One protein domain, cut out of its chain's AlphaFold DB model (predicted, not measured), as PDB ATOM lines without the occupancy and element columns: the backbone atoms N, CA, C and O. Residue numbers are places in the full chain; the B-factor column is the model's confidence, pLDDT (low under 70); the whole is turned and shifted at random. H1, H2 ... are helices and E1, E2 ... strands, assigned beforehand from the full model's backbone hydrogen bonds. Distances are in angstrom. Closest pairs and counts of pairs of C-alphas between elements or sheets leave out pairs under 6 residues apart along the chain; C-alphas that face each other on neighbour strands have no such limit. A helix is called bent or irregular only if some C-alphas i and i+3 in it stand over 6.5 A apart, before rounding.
ATOM      1  N   ASN A 288     126.424 143.201  96.322       66.88
ATOM      2  CA  ASN A 288     126.407 142.658  97.682       66.88
ATOM      3  C   ASN A 288     126.195 143.756  98.730       66.88
ATOM      4  O   ASN A 288     125.415 143.573  99.658       66.88
ATOM      5  N   PHE A 289     126.835 144.917  98.562       70.38
ATOM      6  CA  PHE A 289     126.585 146.087  99.403       70.38
ATOM      7  C   PHE A 289     125.115 146.531  99.323       70.38
ATOM      8  O   PHE A 289     124.458 146.671 100.349       70.38
ATOM      9  N   LEU A 290     124.561 146.666  98.116       72.31
ATOM     10  CA  LEU A 290     123.170 147.069  97.900       72.31
ATOM     11  C   LEU A 290     122.154 146.088  98.494       72.31
ATOM     12  O   LEU A 290     121.128 146.515  99.012       72.31
ATOM     13  N   ASN A 291     122.436 144.786  98.448       75.19
ATOM     14  CA  ASN A 291     121.562 143.769  99.033       75.19
ATOM     15  C   ASN A 291     121.660 143.711 100.567       75.19
ATOM     16  O   ASN A 291     120.656 143.465 101.236       75.19
ATOM     17  N   ASN A 292     122.849 143.936 101.131       79.50
ATOM     18  CA  ASN A 292     123.087 143.712 102.556       79.50
ATOM     19  C   ASN A 292     122.804 144.951 103.406       79.50
ATOM     20  O   ASN A 292     122.200 144.826 104.468       79.50
ATOM     21  N   VAL A 293     123.178 146.146 102.937       81.25
ATOM     22  CA  VAL A 293     123.109 147.376 103.743       81.25
ATOM     23  C   VAL A 293     121.695 147.708 104.229       81.25
ATOM     24  O   VAL A 293     121.572 148.031 105.406       81.25
ATOM     25  N   PRO A 294     120.611 147.596 103.431       83.19
ATOM     26  CA  PRO A 294     119.261 147.817 103.956       83.19
ATOM     27  C   PRO A 294     118.951 146.907 105.152       83.19
ATOM     28  O   PRO A 294     118.459 147.372 106.181       83.19
ATOM     29  N   THR A 295     119.316 145.628 105.055       84.06
ATOM     30  CA  THR A 295     119.112 144.633 106.117       84.06
ATOM     31  C   THR A 295     119.982 144.926 107.342       84.06
ATOM     32  O   THR A 295     119.514 144.835 108.474       84.06
ATOM     33  N   GLU A 296     121.243 145.314 107.139       85.81
ATOM     34  CA  GLU A 296     122.153 145.704 108.224       85.81
ATOM     35  C   GLU A 296     121.674 146.966 108.951       85.81
ATOM     36  O   GLU A 296     121.738 147.022 110.178       85.81
ATOM     37  N   LEU A 297     121.145 147.949 108.216       84.75
ATOM     38  CA  LEU A 297     120.554 149.164 108.778       84.75
ATOM     39  C   LEU A 297     119.291 148.854 109.592       84.75
ATOM     40  O   LEU A 297     119.147 149.379 110.692       84.75
ATOM     41  N   ALA A 298     118.410 147.980 109.095       84.81
ATOM     42  CA  ALA A 298     117.182 147.589 109.796       84.81
ATOM     43  C   ALA A 298     117.458 146.851 111.118       84.81
ATOM     44  O   ALA A 298     116.691 146.962 112.071       84.81
ATOM     45  N   ASN A 299     118.569 146.114 111.188       87.69
ATOM     46  CA  ASN A 299     118.976 145.357 112.373       87.69
ATOM     47  C   ASN A 299     119.916 146.145 113.306       87.69
ATOM     48  O   ASN A 299     120.440 145.589 114.275       87.69
ATOM     49  N   LEU A 300     120.181 147.422 113.018       88.75
ATOM     50  CA  LEU A 300     121.149 148.220 113.763       88.75
ATOM     51  C   LEU A 300     120.578 148.654 115.125       88.75
ATOM     52  O   LEU A 300     119.808 149.608 115.218       88.75
ATOM     53  N   ASN A 301     121.021 148.009 116.207       90.44
ATOM     54  CA  ASN A 301     120.754 148.488 117.565       90.44
ATOM     55  C   ASN A 301     121.714 149.638 117.927       90.44
ATOM     56  O   ASN A 301     122.866 149.404 118.299       90.44
ATOM     57  N   LEU A 302     121.252 150.886 117.801       88.31
ATOM     58  CA  LEU A 302     122.075 152.072 118.064       88.31
ATOM     59  C   LEU A 302     122.555 152.168 119.519       88.31
ATOM     60  O   LEU A 302     123.652 152.663 119.750       88.31
ATOM     61  N   GLU A 303     121.794 151.691 120.502       85.44
ATOM     62  CA  GLU A 303     122.131 151.884 121.924       85.44
ATOM     63  C   GLU A 303     123.407 151.137 122.349       85.44
ATOM     64  O   GLU A 303     124.132 151.568 123.252       85.44
ATOM     65  N   GLU A 304     123.718 150.040 121.662       87.50
ATOM     66  CA  GLU A 304     124.881 149.185 121.924       87.50
ATOM     67  C   GLU A 304     126.099 149.553 121.066       87.50
ATOM     68  O   GLU A 304     127.204 149.052 121.291       87.50
ATOM     69  N   LYS A 305     125.928 150.428 120.068       91.06
ATOM     70  CA  LYS A 305     127.002 150.802 119.145       91.06
ATOM     71  C   LYS A 305     127.888 151.898 119.730       91.06
ATOM     72  O   LYS A 305     127.464 152.739 120.523       91.06
ATOM     73  N   PHE A 306     129.142 151.895 119.292       92.62
ATOM     74  CA  PHE A 306     130.086 152.976 119.545       92.62
ATOM     75  C   PHE A 306     130.092 153.933 118.356       92.62
ATOM     76  O   PHE A 306     130.086 153.494 117.207       92.62
ATOM     77  N   GLY A 307     130.116 155.230 118.642       92.69
ATOM     78  CA  GLY A 307     130.282 156.286 117.655       92.69
ATOM     79  C   GLY A 307     131.491 157.153 117.981       92.69
ATOM     80  O   GLY A 307     131.790 157.409 119.149       92.69
ATOM     81  N   THR A 308     132.183 157.609 116.944       94.88
ATOM     82  CA  THR A 308     133.282 158.570 117.049       94.88
ATOM     83  C   THR A 308     132.730 159.977 116.844       94.88
ATOM     84  O   THR A 308     132.179 160.272 115.781       94.88
ATOM     85  N   ILE A 309     132.860 160.841 117.856       95.06
ATOM     86  CA  ILE A 309     132.383 162.232 117.795       95.06
ATOM     87  C   ILE A 309     133.429 163.087 117.078       95.06
ATOM     88  O   ILE A 309     134.596 163.110 117.467       95.06
ATOM     89  N   ILE A 310     133.018 163.809 116.041       95.62
ATOM     90  CA  ILE A 310     133.905 164.671 115.262       95.62
ATOM     91  C   ILE A 310     133.975 166.049 115.919       95.62
ATOM     92  O   ILE A 310     133.061 166.860 115.801       95.62
ATOM     93  N   GLU A 311     135.071 166.320 116.625       92.69
ATOM     94  CA  GLU A 311     135.282 167.587 117.351       92.69
ATOM     95  C   GLU A 311     135.783 168.722 116.439       92.69
ATOM     96  O   GLU A 311     135.628 169.897 116.756       92.69
ATOM     97  N   SER A 312     136.372 168.384 115.289       94.62
ATOM     98  CA  SER A 312     136.840 169.338 114.274       94.62
ATOM     99  C   SER A 312     136.601 168.778 112.880       94.62
ATOM    100  O   SER A 312     136.690 167.564 112.698       94.62
ATOM    101  N   ASP A 313     136.322 169.654 111.912       94.69
ATOM    102  CA  ASP A 313     136.083 169.269 110.521       94.69
ATOM    103  C   ASP A 313     137.183 168.334 110.002       94.69
ATOM    104  O   ASP A 313     138.383 168.601 110.134       94.69
ATOM    105  N   ILE A 314     136.770 167.234 109.376       95.00
ATOM    106  CA  ILE A 314     137.681 166.292 108.725       95.00
ATOM    107  C   ILE A 314     137.312 166.112 107.270       95.00
ATOM    108  O   ILE A 314     136.143 166.166 106.914       95.00
ATOM    109  N   THR A 315     138.318 165.870 106.435       93.75
ATOM    110  CA  THR A 315     138.118 165.496 105.035       93.75
ATOM    111  C   THR A 315     138.479 164.030 104.854       93.75
ATOM    112  O   THR A 315     139.535 163.588 105.306       93.75
ATOM    113  N   ILE A 316     137.590 163.288 104.210       90.50
ATOM    114  CA  ILE A 316     137.752 161.891 103.838       90.50
ATOM    115  C   ILE A 316     137.890 161.842 102.327       90.50
ATOM    116  O   ILE A 316     136.977 162.238 101.599       90.50
ATOM    117  N   ASP A 317     139.025 161.333 101.870       88.38
ATOM    118  CA  ASP A 317     139.282 161.105 100.456       88.38
ATOM    119  C   ASP A 317     138.823 159.686 100.116       88.38
ATOM    120  O   ASP A 317     139.497 158.708 100.455       88.38
ATOM    121  N   LEU A 318     137.655 159.571  99.482       80.69
ATOM    122  CA  LEU A 318     137.166 158.281  98.991       80.69
ATOM    123  C   LEU A 318     137.865 157.890  97.686       80.69
ATOM    124  O   LEU A 318     138.107 156.704  97.464       80.69
ATOM    125  N   ASP A 319     138.194 158.890  96.861       75.38
ATOM    126  CA  ASP A 319     138.977 158.772  95.629       75.38
ATOM    127  C   ASP A 319     139.564 160.147  95.216       75.38
ATOM    128  O   ASP A 319     139.288 161.163  95.861       75.38
ATOM    129  N   GLN A 320     140.350 160.212  94.133       72.38
ATOM    130  CA  GLN A 320     140.968 161.430  93.589       72.38
ATOM    131  C   GLN A 320     139.958 162.556  93.321       72.38
ATOM    132  O   GLN A 320     140.304 163.738  93.407       72.38
ATOM    133  N   GLU A 321     138.712 162.201  93.015       74.12
ATOM    134  CA  GLU A 321     137.680 163.148  92.598       74.12
ATOM    135  C   GLU A 321     136.476 163.254  93.544       74.12
ATOM    136  O   GLU A 321     135.559 164.030  93.259       74.12
ATOM    137  N   LEU A 322     136.426 162.453  94.612       79.69
ATOM    138  CA  LEU A 322     135.312 162.444  95.560       79.69
ATOM    139  C   LEU A 322     135.842 162.567  96.984       79.69
ATOM    140  O   LEU A 322     136.457 161.640  97.523       79.69
ATOM    141  N   LYS A 323     135.562 163.716  97.594       89.69
ATOM    142  CA  LYS A 323     135.947 164.016  98.970       89.69
ATOM    143  C   LYS A 323     134.708 164.329  99.788       89.69
ATOM    144  O   LYS A 323     133.794 164.978  99.294       89.69
ATOM    145  N   TYR A 324     134.699 163.911 101.042       91.38
ATOM    146  CA  TYR A 324     133.658 164.278 101.996       91.38
ATOM    147  C   TYR A 324     134.278 165.070 103.134       91.38
ATOM    148  O   TYR A 324     135.173 164.564 103.806       91.38
ATOM    149  N   SER A 325     133.804 166.289 103.377       94.31
ATOM    150  CA  SER A 325     134.074 166.998 104.625       94.31
ATOM    151  C   SER A 325     132.973 166.679 105.628       94.31
ATOM    152  O   SER A 325     131.814 167.027 105.424       94.31
ATOM    153  N   ILE A 326     133.329 165.999 106.713       95.25
ATOM    154  CA  ILE A 326     132.434 165.782 107.849       95.25
ATOM    155  C   ILE A 326     132.646 166.937 108.818       95.25
ATOM    156  O   ILE A 326     133.775 167.163 109.264       95.25
ATOM    157  N   LYS A 327     131.573 167.668 109.123       96.19
ATOM    158  CA  LYS A 327     131.634 168.861 109.969       96.19
ATOM    159  C   LYS A 327     131.661 168.508 111.451       96.19
ATOM    160  O   LYS A 327     131.116 167.478 111.867       96.19
ATOM    161  N   SER A 328     132.255 169.395 112.246       95.19
ATOM    162  CA  SER A 328     132.256 169.303 113.707       95.19
ATOM    163  C   SER A 328     130.839 169.138 114.266       95.19
ATOM    164  O   SER A 328     129.907 169.790 113.793       95.19
ATOM    165  N   GLY A 329     130.687 168.293 115.284       92.44
ATOM    166  CA  GLY A 329     129.399 167.940 115.887       92.44
ATOM    167  C   GLY A 329     128.737 166.703 115.274       92.44
ATOM    168  O   GLY A 329     127.765 166.205 115.831       92.44
ATOM    169  N   SER A 330     129.277 166.166 114.175       95.88
ATOM    170  CA  SER A 330     128.787 164.920 113.572       95.88
ATOM    171  C   SER A 330     129.324 163.680 114.297       95.88
ATOM    172  O   SER A 330     130.372 163.725 114.946       95.88
ATOM    173  N   ILE A 331     128.638 162.547 114.148       95.56
ATOM    174  CA  ILE A 331     129.033 161.255 114.727       95.56
ATOM    175  C   ILE A 331     129.233 160.238 113.604       95.56
ATOM    176  O   ILE A 331     128.360 160.082 112.754       95.56
ATOM    177  N   ILE A 332     130.356 159.519 113.617       96.00
ATOM    178  CA  ILE A 332     130.618 158.403 112.695       96.00
ATOM    179  C   ILE A 332     130.397 157.081 113.425       96.00
ATOM    180  O   ILE A 332     131.011 156.830 114.460       96.00
ATOM    181  N   ILE A 333     129.551 156.221 112.865       95.38
ATOM    182  CA  ILE A 333     129.168 154.928 113.437       95.38
ATOM    183  C   ILE A 333     129.581 153.819 112.456       95.38
ATOM    184  O   ILE A 333     129.073 153.794 111.333       95.38
ATOM    185  N   PRO A 334     130.485 152.894 112.820       94.06
ATOM    186  CA  PRO A 334     130.807 151.749 111.976       94.06
ATOM    187  C   PRO A 334     129.645 150.742 111.958       94.06
ATOM    188  O   PRO A 334     129.182 150.280 113.004       94.06
ATOM    189  N   ILE A 335     129.187 150.391 110.756       90.44
ATOM    190  CA  ILE A 335     128.129 149.397 110.528       90.44
ATOM    191  C   ILE A 335     128.758 148.026 110.275       90.44
ATOM    192  O   ILE A 335     128.464 147.074 110.998       90.44
ATOM    193  N   GLU A 336     129.664 147.957 109.297       89.94
ATOM    194  CA  GLU A 336     130.287 146.721 108.818       89.94
ATOM    195  C   GLU A 336     131.787 146.950 108.591       89.94
ATOM    196  O   GLU A 336     132.196 147.934 107.967       89.94
ATOM    197  N   GLU A 337     132.622 146.032 109.073       89.81
ATOM    198  CA  GLU A 337     134.068 146.089 108.882       89.81
ATOM    199  C   GLU A 337     134.547 144.944 107.986       89.81
ATOM    200  O   GLU A 337     134.393 143.764 108.296       89.81
ATOM    201  N   LYS A 338     135.185 145.307 106.871       86.75
ATOM    202  CA  LYS A 338     135.840 144.384 105.940       86.75
ATOM    203  C   LYS A 338     137.354 144.564 105.994       86.75
ATOM    204  O   LYS A 338     137.881 145.512 106.574       86.75
ATOM    205  N   LYS A 339     138.091 143.652 105.347       85.69
ATOM    206  CA  LYS A 339     139.568 143.618 105.384       85.69
ATOM    207  C   LYS A 339     140.219 144.976 105.065       85.69
ATOM    208  O   LYS A 339     141.163 145.354 105.752       85.69
ATOM    209  N   ASN A 340     139.692 145.709 104.078       87.69
ATOM    210  CA  ASN A 340     140.299 146.948 103.565       87.69
ATOM    211  C   ASN A 340     139.416 148.203 103.710       87.69
ATOM    212  O   ASN A 340     139.885 149.307 103.432       87.69
ATOM    213  N   GLN A 341     138.164 148.064 104.145       89.75
ATOM    214  CA  GLN A 341     137.194 149.159 104.189       89.75
ATOM    215  C   GLN A 341     136.205 148.981 105.338       89.75
ATOM    216  O   GLN A 341     135.971 147.859 105.786       89.75
ATOM    217  N   VAL A 342     135.627 150.089 105.785       90.88
ATOM    218  CA  VAL A 342     134.612 150.144 106.834       90.88
ATOM    219  C   VAL A 342     133.398 150.868 106.267       90.88
ATOM    220  O   VAL A 342     133.506 152.013 105.824       90.88
ATOM    221  N   THR A 343     132.250 150.201 106.269       90.38
ATOM    222  CA  THR A 343     130.963 150.837 105.985       90.38
ATOM    223  C   THR A 343     130.547 151.609 107.227       90.38
ATOM    224  O   THR A 343     130.474 151.052 108.323       90.38
ATOM    225  N   THR A 344     130.296 152.901 107.069       93.94
ATOM    226  CA  THR A 344     130.025 153.832 108.165       93.94
ATOM    227  C   THR A 344     128.761 154.632 107.915       93.94
ATOM    228  O   THR A 344     128.385 154.895 106.772       93.94
ATOM    229  N   LEU A 345     128.123 155.032 109.006       93.69
ATOM    230  CA  LEU A 345     126.987 155.932 109.040       93.69
ATOM    231  C   LEU A 345     127.433 157.233 109.698       93.69
ATOM    232  O   LEU A 345     127.909 157.225 110.831       93.69
ATOM    233  N   VAL A 346     127.305 158.339 108.980       95.00
ATOM    234  CA  VAL A 346     127.591 159.674 109.492       95.00
ATOM    235  C   VAL A 346     126.269 160.331 109.854       95.00
ATOM    236  O   VAL A 346     125.431 160.537 108.982       95.00
ATOM    237  N   VAL A 347     126.085 160.635 111.137       94.94
ATOM    238  CA  VAL A 347     124.937 161.363 111.692       94.94
ATOM    239  C   VAL A 347     125.362 162.816 111.881       94.94
ATOM    240  O   VAL A 347     126.207 163.093 112.733       94.94
ATOM    241  N   GLY A 348     124.814 163.738 111.092       94.12
ATOM    242  CA  GLY A 348     125.137 165.162 111.167       94.12
ATOM    243  C   GLY A 348     125.357 165.799 109.799       94.12
ATOM    244  O   GLY A 348     124.723 165.433 108.810       94.12
ATOM    245  N   LYS A 349     126.267 166.774 109.755       94.75
ATOM    246  CA  LYS A 349     126.517 167.599 108.571       94.75
ATOM    247  C   LYS A 349     127.690 167.056 107.766       94.75
ATOM    248  O   LYS A 349     128.823 166.991 108.253       94.75
ATOM    249  N   THR A 350     127.426 166.727 106.511       92.44
ATOM    250  CA  THR A 350     128.420 166.286 105.533       92.44
ATOM    251  C   THR A 350     128.417 167.228 104.336       92.44
ATOM    252  O   THR A 350     127.381 167.720 103.905       92.44
ATOM    253  N   GLU A 351     129.591 167.525 103.799       91.88
ATOM    254  CA  GLU A 351     129.758 168.303 102.576       91.88
ATOM    255  C   GLU A 351     130.494 167.426 101.569       91.88
ATOM    256  O   GLU A 351     131.623 166.995 101.814       91.88
ATOM    257  N   SER A 352     129.830 167.097 100.467       88.25
ATOM    258  CA  SER A 352     130.424 166.309  99.393       88.25
ATOM    259  C   SER A 352     131.070 167.241  98.378       88.25
ATOM    260  O   SER A 352     130.439 168.179  97.904       88.25
ATOM    261  N   PHE A 353     132.331 166.981  98.045       85.69
ATOM    262  CA  PHE A 353     133.065 167.677  96.998       85.69
ATOM    263  C   PHE A 353     133.284 166.721  95.842       85.69
ATOM    264  O   PHE A 353     134.024 165.734  95.955       85.69
ATOM    265  N   VAL A 354     132.659 167.042  94.718       77.44
ATOM    266  CA  VAL A 354     132.809 166.296  93.478       77.44
ATOM    267  C   VAL A 354     133.602 167.157  92.513       77.44
ATOM    268  O   VAL A 354     133.146 168.211  92.065       77.44
ATOM    269  N   LYS A 355     134.806 166.697  92.177       70.19
ATOM    270  CA  LYS A 355     135.597 167.308  91.112       70.19
ATOM    271  C   LYS A 355     135.014 166.833  89.780       70.19
ATOM    272  O   LYS A 355     135.144 165.660  89.448       70.19
ATOM    273  N   SER A 356     134.311 167.707  89.059       57.38
ATOM    274  CA  SER A 356     133.745 167.410  87.738       57.38
ATOM    275  C   SER A 356     134.277 168.412  86.717       57.38
ATOM    276  O   SER A 356     133.750 169.511  86.557       57.38
ATOM    277  N   GLY A 357     135.377 168.053  86.049       67.31
ATOM    278  CA  GLY A 357     135.988 168.888  85.012       67.31
ATOM    279  C   GLY A 357     136.249 170.333  85.464       67.31
ATOM    280  O   GLY A 357     137.155 170.583  86.256       67.31
ATOM    281  N   VAL A 358     135.465 171.275  84.924       45.09
ATOM    282  CA  VAL A 358     135.657 172.734  85.047       45.09
ATOM    283  C   VAL A 358     135.047 173.322  86.330       45.09
ATOM    284  O   VAL A 358     135.465 174.398  86.754       45.09
ATOM    285  N   GLN A 359     134.097 172.642  86.985       48.94
ATOM    286  CA  GLN A 359     133.446 173.148  88.201       48.94
ATOM    287  C   GLN A 359     133.464 172.111  89.329       48.94
ATOM    288  O   GLN A 359     133.066 170.959  89.166       48.94
ATOM    289  N   ASN A 360     133.926 172.542  90.506       72.94
ATOM    290  CA  ASN A 360     133.789 171.767  91.733       72.94
ATOM    291  C   ASN A 360     132.363 171.949  92.247       72.94
ATOM    292  O   ASN A 360     131.981 173.062  92.613       72.94
ATOM    293  N   ILE A 361     131.594 170.866  92.278       76.38
ATOM    294  CA  ILE A 361     130.266 170.869  92.885       76.38
ATOM    295  C   ILE A 361     130.465 170.540  94.363       76.38
ATOM    296  O   ILE A 361     131.051 169.504  94.690       76.38
ATOM    297  N   SER A 362     130.021 171.446  95.236       84.00
ATOM    298  CA  SER A 362     129.906 171.189  96.670       84.00
ATOM    299  C   SER A 362     128.434 171.101  97.044       84.00
ATOM    300  O   SER A 362     127.667 172.015  96.735       84.00
ATOM    301  N   GLU A 363     128.039 170.012  97.697       83.75
ATOM    302  CA  GLU A 363     126.688 169.845  98.230       83.75
ATOM    303  C   GLU A 363     126.757 169.523  99.720       83.75
ATOM    304  O   GLU A 363     127.365 168.531 100.132       83.75
ATOM    305  N   MET A 364     126.111 170.366 100.524       88.38
ATOM    306  CA  MET A 364     125.989 170.182 101.963       88.38
ATOM    307  C   MET A 364     124.703 169.423 102.282       88.38
ATOM    308  O   MET A 364     123.616 169.829 101.881       88.38
ATOM    309  N   THR A 365     124.831 168.333 103.028       86.88
ATOM    310  CA  THR A 365     123.718 167.522 103.508       86.88
ATOM    311  C   THR A 365     123.704 167.520 105.031       86.88
ATOM    312  O   THR A 365     124.736 167.336 105.672       86.88
ATOM    313  N   ASP A 366     122.524 167.726 105.609       90.94
ATOM    314  CA  ASP A 366     122.289 167.623 107.048       90.94
ATOM    315  C   ASP A 366     121.352 166.440 107.298       90.94
ATOM    316  O   ASP A 366     120.193 166.462 106.867       90.94
ATOM    317  N   GLY A 367     121.871 165.368 107.894       92.88
ATOM    318  CA  GLY A 367     121.138 164.111 107.971       92.88
ATOM    319  C   GLY A 367     121.988 162.894 108.301       92.88
ATOM    320  O   GLY A 367     122.951 162.948 109.066       92.88
ATOM    321  N   ILE A 368     121.610 161.772 107.699       91.31
ATOM    322  CA  ILE A 368     122.315 160.502 107.786       91.31
ATOM    323  C   ILE A 368     122.933 160.195 106.423       91.31
ATOM    324  O   ILE A 368     122.230 160.092 105.420       91.31
ATOM    325  N   THR A 369     124.255 160.045 106.392       91.06
ATOM    326  CA  THR A 369     125.042 159.747 105.186       91.06
ATOM    327  C   THR A 369     125.756 158.408 105.360       91.06
ATOM    328  O   THR A 369     126.522 158.233 106.307       91.06
ATOM    329  N   THR A 370     125.542 157.452 104.458       90.12
ATOM    330  CA  THR A 370     126.283 156.182 104.440       90.12
ATOM    331  C   THR A 370     127.536 156.316 103.576       90.12
ATOM    332  O   THR A 370     127.435 156.668 102.402       90.12
ATOM    333  N   LEU A 371     128.708 156.004 104.139       90.19
ATOM    334  CA  LEU A 371     130.012 156.088 103.468       90.19
ATOM    335  C   LEU A 371     130.809 154.791 103.616       90.19
ATOM    336  O   LEU A 371     130.861 154.207 104.697       90.19
ATOM    337  N   VAL A 372     131.516 154.387 102.559       87.44
ATOM    338  CA  VAL A 372     132.492 153.284 102.601       87.44
ATOM    339  C   VAL A 372     133.901 153.865 102.691       87.44
ATOM    340  O   VAL A 372     134.467 154.291 101.688       87.44
ATOM    341  N   ILE A 373     134.471 153.894 103.895       91.12
ATOM    342  CA  ILE A 373     135.756 154.548 104.179       91.12
ATOM    343  C   ILE A 373     136.893 153.512 104.127       91.12
ATOM    344  O   ILE A 373     136.767 152.436 104.720       91.12
ATOM    345  N   PRO A 374     138.044 153.804 103.490       91.31
ATOM    346  CA  PRO A 374     139.222 152.946 103.581       91.31
ATOM    347  C   PRO A 374     139.637 152.715 105.039       91.31
ATOM    348  O   PRO A 374     139.795 153.664 105.809       91.31
ATOM    349  N   LYS A 375     139.892 151.460 105.425       91.56
ATOM    350  CA  LYS A 375     140.131 151.085 106.831       91.56
ATOM    351  C   LYS A 375     141.263 151.883 107.487       91.56
ATOM    352  O   LYS A 375     141.135 152.306 108.628       91.56
ATOM    353  N   LYS A 376     142.336 152.174 106.741       91.94
ATOM    354  CA  LYS A 376     143.457 153.010 107.215       91.94
ATOM    355  C   LYS A 376     143.020 154.431 107.600       91.94
ATOM    356  O   LYS A 376     143.470 154.955 108.618       91.94
ATOM    357  N   GLN A 377     142.147 155.049 106.800       92.56
ATOM    358  CA  GLN A 377     141.612 156.379 107.098       92.56
ATOM    359  C   GLN A 377     140.666 156.317 108.298       92.56
ATOM    360  O   GLN A 377     140.809 157.117 109.218       92.56
ATOM    361  N   PHE A 378     139.780 155.314 108.349       93.44
ATOM    362  CA  PHE A 378     138.875 155.122 109.484       93.44
ATOM    363  C   PHE A 378     139.632 154.942 110.809       93.44
ATOM    364  O   PHE A 378     139.331 155.628 111.781       93.44
ATOM    365  N   SER A 379     140.672 154.102 110.845       92.12
ATOM    366  CA  SER A 379     141.516 153.944 112.039       92.12
ATOM    367  C   SER A 379     142.198 155.252 112.445       92.12
ATOM    368  O   SER A 379     142.309 155.539 113.631       92.12
ATOM    369  N   SER A 380     142.616 156.076 111.480       92.56
ATOM    370  CA  SER A 380     143.212 157.388 111.769       92.56
ATOM    371  C   SER A 380     142.199 158.343 112.409       92.56
ATOM    372  O   SER A 380     142.535 159.044 113.359       92.56
ATOM    373  N   ILE A 381     140.949 158.331 111.933       91.31
ATOM    374  CA  ILE A 381     139.846 159.123 112.495       91.31
ATOM    375  C   ILE A 381     139.496 158.629 113.904       91.31
ATOM    376  O   ILE A 381     139.473 159.425 114.838       91.31
ATOM    377  N   SER A 382     139.300 157.319 114.078       89.62
ATOM    378  CA  SER A 382     138.954 156.724 115.375       89.62
ATOM    379  C   SER A 382     140.057 156.881 116.422       89.62
ATOM    380  O   SER A 382     139.748 156.887 117.607       89.62
ATOM    381  N   ASN A 383     141.325 156.982 116.017       91.06
ATOM    382  CA  ASN A 383     142.431 157.242 116.942       91.06
ATOM    383  C   ASN A 383     142.555 158.730 117.296       91.06
ATOM    384  O   ASN A 383     143.060 159.063 118.365       91.06
ATOM    385  N   LYS A 384     142.139 159.625 116.390       92.19
ATOM    386  CA  LYS A 384     142.202 161.078 116.594       92.19
ATOM    387  C   LYS A 384     141.111 161.578 117.543       92.19
ATOM    388  O   LYS A 384     141.342 162.548 118.255       92.19
ATOM    389  N   PHE A 385     139.942 160.945 117.536       92.25
ATOM    390  CA  PHE A 385     138.764 161.408 118.267       92.25
ATOM    391  C   PHE A 385     138.265 160.388 119.286       92.25
ATOM    392  O   PHE A 385     138.553 159.196 119.194       92.25
ATOM    393  N   SER A 386     137.484 160.854 120.261       83.75
ATOM    394  CA  SER A 386     136.928 159.980 121.291       83.75
ATOM    395  C   SER A 386     135.757 159.146 120.752       83.75
ATOM    396  O   SER A 386     134.748 159.671 120.275       83.75
ATOM    397  N   SER A 387     135.891 157.822 120.844       90.38
ATOM    398  CA  SER A 387     134.792 156.886 120.604       90.38
ATOM    399  C   SER A 387     134.020 156.662 121.900       90.38
ATOM    400  O   SER A 387     134.604 156.308 122.925       90.38
ATOM    401  N   LYS A 388     132.704 156.870 121.864       92.44
ATOM    402  CA  LYS A 388     131.799 156.691 123.007       92.44
ATOM    403  C   LYS A 388     130.641 155.788 122.618       92.44
ATOM    404  O   LYS A 388     130.254 155.734 121.452       92.44
ATOM    405  N   GLN A 389     130.078 155.081 123.592       92.25
ATOM    406  CA  GLN A 389     128.839 154.343 123.375       92.25
ATOM    407  C   GLN A 389     127.711 155.344 123.109       92.25
ATOM    408  O   GLN A 389     127.580 156.319 123.852       92.25
ATOM    409  N   LEU A 390     126.906 155.129 122.066       89.88
ATOM    410  CA  LEU A 390     125.915 156.115 121.622       89.88
ATOM    411  C   LEU A 390     124.890 156.448 122.711       89.88
ATOM    412  O   LEU A 390     124.548 157.613 122.871       89.88
ATOM    413  N   SER A 391     124.487 155.471 123.531       89.44
ATOM    414  CA  SER A 391     123.586 155.672 124.680       89.44
ATOM    415  C   SER A 391     124.104 156.672 125.725       89.44
ATOM    416  O   SER A 391     123.318 157.220 126.494       89.44
ATOM    417  N   THR A 392     125.413 156.939 125.749       92.00
ATOM    418  CA  THR A 392     126.052 157.886 126.682       92.00
ATOM    419  C   THR A 392     126.225 159.293 126.106       92.00
ATOM    420  O   THR A 392     126.645 160.202 126.822       92.00
ATOM    421  N   ILE A 393     125.931 159.493 124.817       90.56
ATOM    422  CA  ILE A 393     126.117 160.774 124.130       90.56
ATOM    423  C   ILE A 393     124.879 161.650 124.328       90.56
ATOM    424  O   ILE A 393     123.752 161.227 124.080       90.56
ATOM    425  N   ASN A 394     125.084 162.910 124.718       92.25
ATOM    426  CA  ASN A 394     124.011 163.896 124.749       92.25
ATOM    427  C   ASN A 394     123.798 164.503 123.351       92.25
ATOM    428  O   ASN A 394     124.405 165.510 122.996       92.25
ATOM    429  N   PHE A 395     122.918 163.899 122.550       90.31
ATOM    430  CA  PHE A 395     122.634 164.344 121.176       90.31
ATOM    431  C   PHE A 395     122.141 165.796 121.090       90.31
ATOM    432  O   PHE A 395     122.441 166.486 120.117       90.31
ATOM    433  N   LYS A 396     121.466 166.301 122.133       90.00
ATOM    434  CA  LYS A 396     120.999 167.695 122.172       90.00
ATOM    435  C   LYS A 396     122.151 168.697 122.207       90.00
ATOM    436  O   LYS A 396     122.049 169.737 121.572       90.00
ATOM    437  N   GLU A 397     123.245 168.386 122.906       90.75
ATOM    438  CA  GLU A 397     124.438 169.252 122.942       90.75
ATOM    439  C   GLU A 397     125.126 169.343 121.575       90.75
ATOM    440  O   GLU A 397     125.764 170.346 121.269       90.75
ATOM    441  N   LEU A 398     124.954 168.319 120.737       88.88
ATOM    442  CA  LEU A 398     125.485 168.269 119.376       88.88
ATOM    443  C   LEU A 398     124.519 168.854 118.333       88.88
ATOM    444  O   LEU A 398     124.831 168.833 117.145       88.88
ATOM    445  N   ASN A 399     123.359 169.382 118.751       92.25
ATOM    446  CA  ASN A 399     122.259 169.782 117.865       92.25
ATOM    447  C   ASN A 399     121.810 168.655 116.913       92.25
ATOM    448  O   ASN A 399     121.456 168.912 115.762       92.25
ATOM    449  N   LEU A 400     121.833 167.408 117.388       92.81
ATOM    450  CA  LEU A 400     121.383 166.232 116.647       92.81
ATOM    451  C   LEU A 400     120.041 165.715 117.196       92.81
ATOM    452  O   LEU A 400     119.746 165.916 118.381       92.81
ATOM    453  N   PRO A 401     119.239 165.015 116.373       91.56
ATOM    454  CA  PRO A 401     118.040 164.333 116.851       91.56
ATOM    455  C   PRO A 401     118.365 163.270 117.907       91.56
ATOM    456  O   PRO A 401     119.491 162.782 118.016       91.56
ATOM    457  N   THR A 402     117.364 162.894 118.694       92.50
ATOM    458  CA  THR A 402     117.490 161.840 119.708       92.50
ATOM    459  C   THR A 402     117.778 160.473 119.076       92.50
ATOM    460  O   THR A 402     117.455 160.234 117.914       92.50
ATOM    461  N   ILE A 403     118.329 159.528 119.851       90.31
ATOM    462  CA  ILE A 403     118.595 158.153 119.379       90.31
ATOM    463  C   ILE A 403     117.337 157.502 118.781       90.31
ATOM    464  O   ILE A 403     117.427 156.845 117.747       90.31
ATOM    465  N   GLY A 404     116.166 157.712 119.395       90.19
ATOM    466  CA  GLY A 404     114.895 157.187 118.889       90.19
ATOM    467  C   GLY A 404     114.510 157.773 117.527       90.19
ATOM    468  O   GLY A 404     114.129 157.033 116.621       90.19
ATOM    469  N   GLU A 405     114.677 159.085 117.344       90.38
ATOM    470  CA  GLU A 405     114.440 159.755 116.056       90.38
ATOM    471  C   GLU A 405     115.444 159.287 114.992       90.38
ATOM    472  O   GLU A 405     115.041 158.954 113.878       90.38
ATOM    473  N   ILE A 406     116.728 159.159 115.342       89.56
ATOM    474  CA  ILE A 406     117.761 158.621 114.443       89.56
ATOM    475  C   ILE A 406     117.423 157.181 114.047       89.56
ATOM    476  O   ILE A 406     117.484 156.853 112.867       89.56
ATOM    477  N   SER A 407     117.011 156.329 114.990       90.25
ATOM    478  CA  SER A 407     116.590 154.952 114.695       90.25
ATOM    479  C   SER A 407     115.408 154.923 113.720       90.25
ATOM    480  O   SER A 407     115.423 154.166 112.747       90.25
ATOM    481  N   SER A 408     114.422 155.810 113.901       89.19
ATOM    482  CA  SER A 408     113.294 155.931 112.971       89.19
ATOM    483  C   SER A 408     113.732 156.352 111.559       89.19
ATOM    484  O   SER A 408     113.248 155.794 110.572       89.19
ATOM    485  N   LEU A 409     114.708 157.261 111.450       87.31
ATOM    486  CA  LEU A 409     115.279 157.695 110.174       87.31
ATOM    487  C   LEU A 409     116.150 156.621 109.520       87.31
ATOM    488  O   LEU A 409     116.119 156.494 108.301       87.31
ATOM    489  N   ILE A 410     116.881 155.819 110.298       87.19
ATOM    490  CA  ILE A 410     117.629 154.661 109.787       87.19
ATOM    491  C   ILE A 410     116.669 153.615 109.220       87.19
ATOM    492  O   ILE A 410     116.913 153.094 108.133       87.19
ATOM    493  N   ASN A 411     115.548 153.354 109.894       87.94
ATOM    494  CA  ASN A 411     114.514 152.459 109.375       87.94
ATOM    495  C   ASN A 411     113.873 153.016 108.096       87.94
ATOM    496  O   ASN A 411     113.662 152.277 107.134       87.94
ATOM    497  N   LEU A 412     113.615 154.327 108.039       85.75
ATOM    498  CA  LEU A 412     113.129 154.980 106.822       85.75
ATOM    499  C   LEU A 412     114.150 154.889 105.678       85.75
ATOM    500  O   LEU A 412     113.767 154.577 104.549       85.75
ATOM    501  N   LEU A 413     115.433 155.131 105.962       82.69
ATOM    502  CA  LEU A 413     116.540 154.987 105.016       82.69
ATOM    503  C   LEU A 413     116.616 153.554 104.493       82.69
ATOM    504  O   LEU A 413     116.599 153.360 103.283       82.69
ATOM    505  N   SER A 414     116.619 152.564 105.387       86.44
ATOM    506  CA  SER A 414     116.618 151.141 105.044       86.44
ATOM    507  C   SER A 414     115.454 150.785 104.116       86.44
ATOM    508  O   SER A 414     115.676 150.233 103.039       86.44
ATOM    509  N   ASN A 415     114.227 151.193 104.458       84.69
ATOM    510  CA  ASN A 415     113.044 150.932 103.636       84.69
ATOM    511  C   ASN A 415     113.138 151.597 102.255       84.69
ATOM    512  O   ASN A 415     112.833 150.972 101.239       84.69
ATOM    513  N   ARG A 416     113.589 152.856 102.188       82.75
ATOM    514  CA  ARG A 416     113.770 153.564 100.910       82.75
ATOM    515  C   ARG A 416     114.865 152.941 100.061       82.75
ATOM    516  O   ARG A 416     114.675 152.800  98.857       82.75
ATOM    517  N   MET A 417     115.971 152.537 100.679       78.81
ATOM    518  CA  MET A 417     117.045 151.818 100.011       78.81
ATOM    519  C   MET A 417     116.558 150.473  99.483       78.81
ATOM    520  O   MET A 417     116.815 150.168  98.326       78.81
ATOM    521  N   SER A 418     115.817 149.703 100.282       82.69
ATOM    522  CA  SER A 418     115.245 148.422  99.859       82.69
ATOM    523  C   SER A 418     114.328 148.600  98.651       82.69
ATOM    524  O   SER A 418     114.529 147.947  97.631       82.69
ATOM    525  N   ASN A 419     113.400 149.560  98.708       79.38
ATOM    526  CA  ASN A 419     112.502 149.867  97.589       79.38
ATOM    527  C   ASN A 419     113.267 150.340  96.348       79.38
ATOM    528  O   ASN A 419     112.934 149.971  95.224       79.38
ATOM    529  N   TRP A 420     114.301 151.162  96.529       78.06
ATOM    530  CA  TRP A 420     115.142 151.621  95.427       78.06
ATOM    531  C   TRP A 420     115.947 150.469  94.807       78.06
ATOM    532  O   TRP A 420     116.004 150.363  93.586       78.06
ATOM    533  N   VAL A 421     116.492 149.557  95.618       74.31
ATOM    534  CA  VAL A 421     117.183 148.342  95.159       74.31
ATOM    535  C   VAL A 421     116.222 147.395  94.444       74.31
ATOM    536  O   VAL A 421     116.589 146.830  93.418       74.31
ATOM    537  N   GLU A 422     114.994 147.227  94.932       76.88
ATOM    538  CA  GLU A 422     113.963 146.447  94.238       76.88
ATOM    539  C   GLU A 422     113.578 147.074  92.901       76.88
ATOM    540  O   GLU A 422     113.538 146.370  91.896       76.88
ATOM    541  N   ASN A 423     113.386 148.394  92.848       71.50
ATOM    542  CA  ASN A 423     113.134 149.102  91.595       71.50
ATOM    543  C   ASN A 423     114.308 148.958  90.625       71.50
ATOM    544  O   ASN A 423     114.090 148.680  89.450       71.50
ATOM    545  N   LEU A 424     115.551 149.064  91.105       63.59
ATOM    546  CA  LEU A 424     116.731 148.789  90.289       63.59
ATOM    547  C   LEU A 424     116.750 147.352  89.779       63.59
ATOM    548  O   LEU A 424     117.023 147.146  88.604       63.59
ATOM    549  N   LYS A 425     116.451 146.357  90.623       65.81
ATOM    550  CA  LYS A 425     116.338 144.957  90.189       65.81
ATOM    551  C   LYS A 425     115.268 144.822  89.111       65.81
ATOM    552  O   LYS A 425     115.537 144.203  88.093       65.81
ATOM    553  N   LEU A 426     114.100 145.437  89.296       62.34
ATOM    554  CA  LEU A 426     113.014 145.422  88.319       62.34
ATOM    555  C   LEU A 426     113.440 146.064  86.992       62.34
ATOM    556  O   LEU A 426     113.269 145.443  85.947       62.34
ATOM    557  N   GLU A 427     114.055 147.247  87.010       56.84
ATOM    558  CA  GLU A 427     114.602 147.895  85.807       56.84
ATOM    559  C   GLU A 427     115.697 147.046  85.141       56.84
ATOM    560  O   GLU A 427     115.690 146.858  83.926       56.84
ATOM    561  N   LEU A 428     116.594 146.442  85.924       51.25
ATOM    562  CA  LEU A 428     117.622 145.527  85.421       51.25
ATOM    563  C   LEU A 428     117.026 144.223  84.872       51.25
ATOM    564  O   LEU A 428     117.622 143.626  83.988       51.25
ATOM    565  N   THR A 429     115.854 143.782  85.333       50.59
ATOM    566  CA  THR A 429     115.142 142.628  84.750       50.59
ATOM    567  C   THR A 429     114.335 142.981  83.501       50.59
ATOM    568  O   THR A 429     114.037 142.090  82.711       50.59
ATOM    569  N   LYS A 430     114.011 144.267  83.280       46.47
ATOM    570  CA  LYS A 430     113.446 144.754  82.007       46.47
ATOM    571  C   LYS A 430     114.478 144.763  80.879       46.47
ATOM    572  O   LYS A 430     114.086 144.870  79.717       46.47
ATOM    573  N   PHE A 431     115.773 144.621  81.189       44.91
ATOM    574  CA  PHE A 431     116.750 144.165  80.204       44.91
ATOM    575  C   PHE A 431     116.392 142.735  79.802       44.91
ATOM    576  O   PHE A 431     116.786 141.762  80.445       44.91
ATOM    577  N   ALA A 563     127.507 156.658  97.855       69.06
ATOM    578  CA  ALA A 563     127.047 157.295  99.071       69.06
ATOM    579  C   ALA A 563     125.527 157.394  99.003       69.06
ATOM    580  O   ALA A 563     124.945 157.597  97.939       69.06
ATOM    581  N   MET A 564     124.865 157.206 100.132       78.44
ATOM    582  CA  MET A 564     123.420 157.372 100.218       78.44
ATOM    583  C   MET A 564     123.122 158.308 101.359       78.44
ATOM    584  O   MET A 564     123.606 158.095 102.472       78.44
ATOM    585  N   ASN A 565     122.326 159.327 101.068       81.62
ATOM    586  CA  ASN A 565     122.012 160.364 102.023       81.62
ATOM    587  C   ASN A 565     120.507 160.407 102.254       81.62
ATOM    588  O   ASN A 565     119.719 160.358 101.308       81.62
ATOM    589  N   ILE A 566     120.109 160.537 103.513       84.00
ATOM    590  CA  ILE A 566     118.770 160.976 103.887       84.00
ATOM    591  C   ILE A 566     118.907 162.207 104.771       84.00
ATOM    592  O   ILE A 566     119.611 162.171 105.778       84.00
ATOM    593  N   SER A 567     118.287 163.314 104.388       85.75
ATOM    594  CA  SER A 567     118.255 164.513 105.228       85.75
ATOM    595  C   SER A 567     117.255 164.366 106.375       85.75
ATOM    596  O   SER A 567     116.417 163.461 106.375       85.75
ATOM    597  N   TRP A 568     117.325 165.254 107.369       87.25
ATOM    598  CA  TRP A 568     116.418 165.226 108.528       87.25
ATOM    599  C   TRP A 568     114.932 165.364 108.171       87.25
ATOM    600  O   TRP A 568     114.080 164.846 108.887       87.25
ATOM    601  N   ASP A 569     114.619 166.018 107.052       81.88
ATOM    602  CA  ASP A 569     113.264 166.123 106.487       81.88
ATOM    603  C   ASP A 569     112.811 164.846 105.746       81.88
ATOM    604  O   ASP A 569     111.696 164.770 105.228       81.88
ATOM    605  N   GLY A 570     113.674 163.832 105.689       78.81
ATOM    606  CA  GLY A 570     113.418 162.571 105.023       78.81
ATOM    607  C   GLY A 570     113.644 162.604 103.515       78.81
ATOM    608  O   GLY A 570     113.243 161.647 102.859       78.81
ATOM    609  N   ASN A 571     114.257 163.630 102.916       81.56
ATOM    610  CA  ASN A 571     114.618 163.578 101.494       81.56
ATOM    611  C   ASN A 571     115.778 162.598 101.264       81.56
ATOM    612  O   ASN A 571     116.844 162.723 101.855       81.56
ATOM    613  N   PHE A 572     115.553 161.594 100.411       78.06
ATOM    614  CA  PHE A 572     116.535 160.552 100.105       78.06
ATOM    615  C   PHE A 572     117.226 160.867  98.782       78.06
ATOM    616  O   PHE A 572     116.550 161.043  97.767       78.06
ATOM    617  N   LYS A 573     118.557 160.900  98.794       77.38
ATOM    618  CA  LYS A 573     119.395 161.125  97.617       77.38
ATOM    619  C   LYS A 573     120.446 160.017  97.500       77.38
ATOM    620  O   LYS A 573     121.365 159.959  98.324       77.38
ATOM    621  N   PRO A 574     120.332 159.124  96.504       66.44
ATOM    622  CA  PRO A 574     121.392 158.184  96.183       66.44
ATOM    623  C   PRO A 574     122.454 158.880  95.320       66.44
ATOM    624  O   PRO A 574     122.153 159.388  94.245       66.44
ATOM    625  N   LEU A 575     123.706 158.871  95.771       67.12
ATOM    626  CA  LEU A 575     124.858 159.360  95.017       67.12
ATOM    627  C   LEU A 575     125.660 158.163  94.501       67.12
ATOM    628  O   LEU A 575     126.299 157.439  95.269       67.12
ATOM    629  N   LEU A 576     125.644 157.965  93.184       55.75
ATOM    630  CA  LEU A 576     126.422 156.931  92.502       55.75
ATOM    631  C   LEU A 576     127.505 157.568  91.640       55.75
ATOM    632  O   LEU A 576     127.215 158.414  90.789       55.75
ATOM    633  N   LYS A 577     128.756 157.143  91.843       58.69
ATOM    634  CA  LYS A 577     129.891 157.606  91.044       58.69
ATOM    635  C   LYS A 577     130.774 156.433  90.605       58.69
ATOM    636  O   LYS A 577     131.183 155.624  91.436       58.69
ATOM    637  N   SER A 578     131.092 156.378  89.312       53.09
ATOM    638  CA  SER A 578     132.207 155.586  88.764       53.09
ATOM    639  C   SER A 578     133.349 156.514  88.339       53.09
ATOM    640  O   SER A 578     133.160 157.733  88.307       53.09
ATOM    641  N   GLU A 579     134.509 155.962  87.965       43.00
ATOM    642  CA  GLU A 579     135.705 156.721  87.538       43.00
ATOM    643  C   GLU A 579     135.444 157.790  86.455       43.00
ATOM    644  O   GLU A 579     136.285 158.658  86.240       43.00
ATOM    645  N   LYS A 580     134.305 157.749  85.745       41.00
ATOM    646  CA  LYS A 580     133.996 158.684  84.647       41.00
ATOM    647  C   LYS A 580     132.633 159.377  84.722       41.00
ATOM    648  O   LYS A 580     132.364 160.220  83.868       41.00
ATOM    649  N   GLN A 581     131.739 159.026  85.652       50.44
ATOM    650  CA  GLN A 581     130.350 159.520  85.623       50.44
ATOM    651  C   GLN A 581     129.742 159.701  87.021       50.44
ATOM    652  O   GLN A 581     129.926 158.862  87.899       50.44
ATOM    653  N   PHE A 582     128.985 160.791  87.201       44.66
ATOM    654  CA  PHE A 582     128.286 161.155  88.436       44.66
ATOM    655  C   PHE A 582     126.767 161.121  88.229       44.66
ATOM    656  O   PHE A 582     126.252 161.747  87.303       44.66
ATOM    657  N   PHE A 583     126.052 160.420  89.110       52.47
ATOM    658  CA  PHE A 583     124.594 160.353  89.138       52.47
ATOM    659  C   PHE A 583     124.096 160.702  90.543       52.47
ATOM    660  O   PHE A 583     124.039 159.833  91.411       52.47
ATOM    661  N   GLY A 584     123.764 161.978  90.761       46.16
ATOM    662  CA  GLY A 584     123.108 162.446  91.991       46.16
ATOM    663  C   GLY A 584     121.586 162.540  91.874       46.16
ATOM    664  O   GLY A 584     120.879 162.065  92.753       46.16
TER     665      GLY A 584
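This is residues 288 to 431 and 563 to 584 of the 713 residues of an uncharacterized protein of Heimdallarchaeota archaeon (strain LC_2) (UniProt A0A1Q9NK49). What would one see first? A strongly twisted sheet of ten strands is built along a long hairpin, E5 and E6, which bends sharply and folds the sheet partly back on itself; E4, with E1 and E7 beyond it, lies beside E5 before the bend, E3 and E2 lie beyond the bend, and E8, E9 and E10 add on along E6. H2 packs on one face of the sheet and H1 on the opposite face, while the long H3 packs side by side on H1 and sticks out with residues 423 to 429. What is it made of, and how large is it? The printed part has 166 residues with three named helices and ten named strands; along the chain H1 comes first, then E1 to E6, then H2, E7 and H3, and last E8 to E10; the sheet is branched, its neighbour strands are antiparallel, and the class is mixed, helices and strands. The whole is compact, with a radius of gyration of the C-alphas of 15.7 A and spans of 49 by 36 by 34 A.

Where does the printed part begin? H1, residues 288 to 298, begins with C-alpha 288 at (126.407, 142.658, 97.682); it is irregular, but only just, with C-alphas 291 and 294 at 6.8 A. Which strands follow? E1 is residues 306 to 309, E2 314 to 319, E3 322 to 326 and E4 331 to 337. E5, residues 341 to 356, measures 24.8 A and E6, residues 359 to 374, 26.0 A from first to last C-alpha. What comes after them? H2 is residues 375 to 384, E7 387 to 389, and H3, residues 403 to 429, measures 38.1 A from C-alpha 403 at (118.595, 158.153, 119.379). E8 is residues 563 to 567, E9 572 to 578, and E10 581 to 583, with C-alpha 583 at (124.594, 160.353, 89.138).

How do E5 and its neighbours pair? E5 bends by 119 degrees at residue 348 and E6 by 119 degrees at residue 367; N 350 and O 365 are 2.9 A apart. On the other side of E5, E4 lies beside residues 342 to 347, with N 345 and O 333 at 2.8 A, and E3 beside residues 350 to 354, with N 351 and O 325 at 2.8 A. How does the sheet go on to its edge strands? E2 pairs with E3, N 316 and O 324 at 2.8 A; E1 pairs with E4, N 308 and O 332 at 2.9 A, and with E7, N 307 and O 388 at 2.9 A. E8 pairs with E6, N 368 and O 566 at 2.8 A, and with E9, N 573 and O 565 at 2.8 A, and E10 pairs with E9, N 583 and O 576 at 2.9 A. Where are H1 and H2? They are on opposite faces of the sheet; the closest C-alphas of H1 and E4 are those of Glu 296 and Ile 335, 7.4 A, and H2 has a height over the sheet of 7.3 A. What of H3 and the helix backbones? H3 only grazes the sheet with residues 406 to 420, and its residues 410 to 421 alone touch H1, opposite ways at a shallow tilt of 31 degrees, the closest C-alphas being those of Pro 294 and Ser 414, 4.4 A. Every O i to N i+4 pair is within hydrogen-bond range in H2 and H3, and 5 of 7 are in H1.

How far does it reach? The two C-alphas farthest apart, those of Glu 397 and Phe 431, are 50.1 A apart. Where is the cut, and which link is long? Residues 432 to 562 are not printed, and C-alphas 431 and 563 are 25.2 A apart across this cut. The link from E7 to H3, with 13 residues, is long. Where is confidence low? The pLDDT is under 70 at residue 288, residues 356 to 359, residues 424 to 431, residue 563 and residues 574 to 584.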